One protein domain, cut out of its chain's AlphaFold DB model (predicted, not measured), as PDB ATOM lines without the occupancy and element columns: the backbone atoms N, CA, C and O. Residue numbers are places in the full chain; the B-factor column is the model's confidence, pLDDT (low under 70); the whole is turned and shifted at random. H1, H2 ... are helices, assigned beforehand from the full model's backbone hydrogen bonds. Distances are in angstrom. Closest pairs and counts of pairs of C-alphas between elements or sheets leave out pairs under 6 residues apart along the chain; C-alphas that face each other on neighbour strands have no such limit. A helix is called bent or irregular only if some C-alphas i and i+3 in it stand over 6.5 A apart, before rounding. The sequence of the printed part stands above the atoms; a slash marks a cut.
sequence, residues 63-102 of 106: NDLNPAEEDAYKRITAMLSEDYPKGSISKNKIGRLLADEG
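AT A GLANCE: This is residues 63 to 102 of the 106 residues of the protein "Transcriptional regulator, xre family" of Lactobacillus johnsonii DPC 6026 (UniProt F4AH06). Two helices make an open, loose V: the longer, H1, is one arm, and the shorter, H2, folds back partway and slants away from H1 as the other. Residues 84 to 90 turn the corner, and the space between the two arms is left empty. The printed part has 40 residues with two named helices, H1 then H2, and no named strand; the class is all helix, with 27 residues in the named helices. The whole is loose, with a radius of gyration of the C-alphas of 11.3 A and spans of 29 by 23 by 15 A.

IN THESE COORDINATES: The printed part begins at Asn 63, with its C-alpha at (-20.867, -42.387, 26.840). H1 is residues 67 to 83, from C-alpha 67 at (-27.704, -49.522, 25.553), and is 24.6 A long from first to last C-alpha. H2 is residues 91 to 100, 14.3 A long, and ends with C-alpha 100 at (-37.310, -36.077, 42.418).

HOW THE PARTS SIT: H1 and H2 are apart, with no C-alpha of the one within 8 A of the other. A short link of 7 residues joins them. Neither helix is bent. In H1 and H2 every O i to N i+4 pair is within hydrogen-bond range. Residues 66 to 72, of which 67 to 72 belong to H1, stand free. Residues 82 to 87 stand free too, and so do residues 92 to 102, of which 92 to 100 belong to H2.

THE WHOLE: The two C-alphas farthest apart, those of Asn 66 and Ser 88, are 28.6 A apart. The C-alphas of Asn 63 and Gly 102, the first and last printed, are 24.2 A apart. The printed part has no cut. The mean pLDDT of the printed part is 84.3, and residue 102 is under 70.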
ATOM      1  N   ASN A  63     -21.752 -41.222  26.903       78.31
ATOM      2  CA  ASN A  63     -20.867 -42.387  26.840       78.31
ATOM      3  C   ASN A  63     -20.951 -43.279  28.087       78.31
ATOM      4  O   ASN A  63     -20.516 -44.425  28.029       78.31
ATOM      5  N   ASP A  64     -21.488 -42.761  29.193       82.94
ATOM      6  CA  ASP A  64     -21.661 -43.511  30.440       82.94
ATOM      7  C   ASP A  64     -22.954 -44.343  30.436       82.94
ATOM      8  O   ASP A  64     -23.188 -45.126  31.354       82.94
ATOM      9  N   LEU A  65     -23.789 -44.183  29.401       86.75
ATOM     10  CA  LEU A  65     -25.063 -44.875  29.270       86.75
ATOM     11  C   LEU A  65     -24.866 -46.296  28.731       86.75
ATOM     12  O   LEU A  65     -24.183 -46.523  27.731       86.75
ATOM     13  N   ASN A  66     -25.538 -47.263  29.346       89.75
ATOM     14  CA  ASN A  66     -25.727 -48.581  28.758       89.75
ATOM     15  C   ASN A  66     -26.725 -48.516  27.573       89.75
ATOM     16  O   ASN A  66     -27.435 -47.522  27.408       89.75
ATOM     17  N   PRO A  67     -26.846 -49.572  26.741       92.50
ATOM     18  CA  PRO A  67     -27.704 -49.522  25.553       92.50
ATOM     19  C   PRO A  67     -29.183 -49.201  25.826       92.50
ATOM     20  O   PRO A  67     -29.834 -48.573  24.992       92.50
ATOM     21  N   ALA A  68     -29.726 -49.622  26.972       91.94
ATOM     22  CA  ALA A  68     -31.110 -49.329  27.339       91.94
ATOM     23  C   ALA A  68     -31.277 -47.864  27.772       91.94
ATOM     24  O   ALA A  68     -32.229 -47.199  27.362       91.94
ATOM     25  N   GLU A  69     -30.327 -47.345  28.548       89.38
ATOM     26  CA  GLU A  69     -30.282 -45.934  28.945       89.38
ATOM     27  C   GLU A  69     -30.108 -45.013  27.730       89.38
ATOM     28  O   GLU A  69     -30.770 -43.979  27.630       89.38
ATOM     29  N   GLU A  70     -29.275 -45.407  26.763       89.00
ATOM     30  CA  GLU A  70     -29.065 -44.654  25.526       89.00
ATOM     31  C   GLU A  70     -30.336 -44.617  24.655       89.00
ATOM     32  O   GLU A  70     -30.689 -43.559  24.124       89.00
ATOM     33  N   ASP A  71     -31.054 -45.740  24.524       92.06
ATOM     34  CA  ASP A  71     -32.343 -45.793  23.816       92.06
ATOM     35  C   ASP A  71     -33.384 -44.886  24.489       92.06
ATOM     36  O   ASP A  71     -34.023 -44.068  23.817       92.06
ATOM     37  N   ALA A  72     -33.504 -44.954  25.819       90.19
ATOM     38  CA  ALA A  72     -34.400 -44.090  26.584       90.19
ATOM     39  C   ALA A  72     -34.059 -42.603  26.384       90.19
ATOM     40  O   ALA A  72     -34.937 -41.801  26.048       90.19
ATOM     41  N   TYR A  73     -32.778 -42.236  26.501       87.62
ATOM     42  CA  TYR A  73     -32.298 -40.873  26.272       87.62
ATOM     43  C   TYR A  73     -32.654 -40.364  24.869       87.62
ATOM     44  O   TYR A  73     -33.156 -39.241  24.719       87.62
ATOM     45  N   LYS A  74     -32.434 -41.185  23.833       89.88
ATOM     46  CA  LYS A  74     -32.756 -40.838  22.441       89.88
ATOM     47  C   LYS A  74     -34.253 -40.634  22.239       89.88
ATOM     48  O   LYS A  74     -34.634 -39.625  21.650       89.88
ATOM     49  N   ARG A  75     -35.094 -41.539  22.751       90.62
ATOM     50  CA  ARG A  75     -36.561 -41.440  22.640       90.62
ATOM     51  C   ARG A  75     -37.099 -40.175  23.293       90.62
ATOM     52  O   ARG A  75     -37.830 -39.428  22.650       90.62
ATOM     53  N   ILE A  76     -36.696 -39.908  24.536       87.19
ATOM     54  CA  ILE A  76     -37.119 -38.710  25.272       87.19
ATOM     55  C   ILE A  76     -36.658 -37.451  24.531       87.19
ATOM     56  O   ILE A  76     -37.428 -36.511  24.343       87.19
ATOM     57  N   THR A  77     -35.411 -37.433  24.057       85.31
ATOM     58  CA  THR A  77     -34.865 -36.281  23.329       85.31
ATOM     59  C   THR A  77     -35.585 -36.042  22.001       85.31
ATOM     60  O   THR A  77     -35.835 -34.883  21.664       85.31
ATOM     61  N   ALA A  78     -35.919 -37.100  21.259       89.00
ATOM     62  CA  ALA A  78     -36.670 -37.011  20.009       89.00
ATOM     63  C   ALA A  78     -38.076 -36.448  20.253       89.00
ATOM     64  O   ALA A  78     -38.408 -35.416  19.675       89.00
ATOM     65  N   MET A  79     -38.824 -37.032  21.198       87.50
ATOM     66  CA  MET A  79     -40.156 -36.557  21.596       87.50
ATOM     67  C   MET A  79     -40.138 -35.062  21.950       87.50
ATOM     68  O   MET A  79     -40.902 -34.271  21.405       87.50
ATOM     69  N   LEU A  80     -39.202 -34.640  22.806       84.81
ATOM     70  CA  LEU A  80     -39.092 -33.235  23.206       84.81
ATOM     71  C   LEU A  80     -38.715 -32.301  22.049       84.81
ATOM     72  O   LEU A  80     -39.037 -31.119  22.105       84.81
ATOM     73  N   SER A  81     -37.991 -32.788  21.040       85.44
ATOM     74  CA  SER A  81     -37.537 -31.959  19.914       85.44
ATOM     75  C   SER A  81     -38.594 -31.814  18.819       85.44
ATOM     76  O   SER A  81     -38.560 -30.830  18.084       85.44
ATOM     77  N   GLU A  82     -39.503 -32.783  18.698       87.94
ATOM     78  CA  GLU A  82     -40.634 -32.739  17.768       87.94
ATOM     79  C   GLU A  82     -41.731 -31.799  18.275       87.94
ATOM     80  O   GLU A  82     -42.190 -30.926  17.537       87.94
ATOM     81  N   ASP A  83     -42.093 -31.926  19.553       87.44
ATOM     82  CA  ASP A  83     -43.229 -31.204  20.129       87.44
ATOM     83  C   ASP A  83     -42.881 -29.778  20.579       87.44
ATOM     84  O   ASP A  83     -43.768 -28.929  20.722       87.44
ATOM     85  N   TYR A  84     -41.595 -29.486  20.807       85.88
ATOM     86  CA  TYR A  84     -41.168 -28.214  21.383       85.88
ATOM     87  C   TYR A  84     -40.003 -27.575  20.623       85.88
ATOM     88  O   TYR A  84     -38.962 -28.201  20.406       85.88
ATOM     89  N   PRO A  85     -40.118 -26.283  20.259       88.25
ATOM     90  CA  PRO A  85     -39.046 -25.593  19.566       88.25
ATOM     91  C   PRO A  85     -37.781 -25.511  20.426       88.25
ATOM     92  O   PRO A  85     -37.817 -25.383  21.652       88.25
ATOM     93  N   LYS A  86     -36.620 -25.540  19.767       82.69
ATOM     94  CA  LYS A  86     -35.321 -25.477  20.445       82.69
ATOM     95  C   LYS A  86     -35.265 -24.282  21.405       82.69
ATOM     96  O   LYS A  86     -35.360 -23.133  20.986       82.69
ATOM     97  N   GLY A  87     -35.047 -24.568  22.686       82.19
ATOM     98  CA  GLY A  87     -34.899 -23.558  23.737       82.19
ATOM     99  C   GLY A  87     -36.191 -23.154  24.454       82.19
ATOM    100  O   GLY A  87     -36.100 -22.407  25.423       82.19
ATOM    101  N   SER A  88     -37.368 -23.657  24.060       87.19
ATOM    102  CA  SER A  88     -38.616 -23.384  24.795       87.19
ATOM    103  C   SER A  88     -38.745 -24.176  26.098       87.19
ATOM    104  O   SER A  88     -39.521 -23.798  26.972       87.19
ATOM    105  N   ILE A  89     -37.974 -25.257  26.244       84.69
ATOM    106  CA  ILE A  89     -37.963 -26.119  27.426       84.69
ATOM    107  C   ILE A  89     -36.598 -26.087  28.117       84.69
ATOM    108  O   ILE A  89     -35.548 -26.249  27.491       84.69
ATOM    109  N   SER A  90     -36.624 -25.970  29.447       85.19
ATOM    110  CA  SER A  90     -35.450 -26.176  30.293       85.19
ATOM    111  C   SER A  90     -35.262 -27.664  30.592       85.19
ATOM    112  O   SER A  90     -35.863 -28.206  31.517       85.19
ATOM    113  N   LYS A  91     -34.384 -28.313  29.823       80.31
ATOM    114  CA  LYS A  91     -34.049 -29.738  29.994       80.31
ATOM    115  C   LYS A  91     -33.552 -30.063  31.409       80.31
ATOM    116  O   LYS A  91     -33.933 -31.085  31.957       80.31
ATOM    117  N   ASN A  92     -32.768 -29.165  32.020       76.25
ATOM    118  CA  ASN A  92     -32.258 -29.330  33.387       76.25
ATOM    119  C   ASN A  92     -33.400 -29.347  34.422       76.25
ATOM    120  O   ASN A  92     -33.474 -30.263  35.232       76.25
ATOM    121  N   LYS A  93     -34.344 -28.394  34.351       81.94
ATOM    122  CA  LYS A  93     -35.488 -28.363  35.280       81.94
ATOM    123  C   LYS A  93     -36.340 -29.628  35.186       81.94
ATOM    124  O   LYS A  93     -36.693 -30.177  36.219       81.94
ATOM    125  N   ILE A  94     -36.641 -30.084  33.968       84.62
ATOM    126  CA  ILE A  94     -37.405 -31.322  33.768       84.62
ATOM    127  C   ILE A  94     -36.623 -32.527  34.294       84.62
ATOM    128  O   ILE A  94     -37.182 -33.314  35.043       84.62
ATOM    129  N   GLY A  95     -35.334 -32.644  33.965       80.06
ATOM    130  CA  GLY A  95     -34.500 -33.746  34.447       80.06
ATOM    131  C   GLY A  95     -34.469 -33.849  35.974       80.06
ATOM    132  O   GLY A  95     -34.609 -34.942  36.506       80.06
ATOM    133  N   ARG A  96     -34.369 -32.712  36.675       77.00
ATOM    134  CA  ARG A  96     -34.437 -32.676  38.145       77.00
ATOM    135  C   ARG A  96     -35.786 -33.152  38.679       77.00
ATOM    136  O   ARG A  96     -35.809 -33.989  39.566       77.00
ATOM    137  N   LEU A  97     -36.889 -32.661  38.114       83.19
ATOM    138  CA  LEU A  97     -38.229 -33.067  38.547       83.19
ATOM    139  C   LEU A  97     -38.481 -34.561  38.310       83.19
ATOM    140  O   LEU A  97     -39.025 -35.219  39.182       83.19
ATOM    141  N   LEU A  98     -38.024 -35.117  37.184       80.94
ATOM    142  CA  LEU A  98     -38.137 -36.554  36.909       80.94
ATOM    143  C   LEU A  98     -37.349 -37.412  37.913       80.94
ATOM    144  O   LEU A  98     -37.782 -38.511  38.244       80.94
ATOM    145  N   ALA A  99     -36.197 -36.928  38.387       73.44
ATOM    146  CA  ALA A  99     -35.422 -37.609  39.421       73.44
ATOM    147  C   ALA A  99     -36.092 -37.510  40.804       73.44
ATOM    148  O   ALA A  99     -36.124 -38.495  41.536       73.44
ATOM    149  N   ASP A 100     -36.654 -36.342  41.133       77.44
ATOM    150  CA  ASP A 100     -37.310 -36.077  42.418       77.44
ATOM    151  C   ASP A 100     -38.679 -36.778  42.544       77.44
ATOM    152  O   ASP A 100     -39.085 -37.135  43.647       77.44
ATOM    153  N   GLU A 101     -39.395 -37.000  41.435       75.00
ATOM    154  CA  GLU A 101     -40.718 -37.649  41.413       75.00
ATOM    155  C   GLU A 101     -40.680 -39.172  41.637       75.00
ATOM    156  O   GLU A 101     -41.731 -39.808  41.628       75.00
ATOM    157  N   GLY A 102     -39.504 -39.769  41.870       59.34
ATOM    158  CA  GLY A 102     -39.408 -41.175  42.268       59.34
ATOM    159  C   GLY A 102     -39.974 -42.130  41.217       59.34
ATOM    160  O   GLY A 102     -40.746 -43.023  41.549       59.34
TER     161      GLY A 102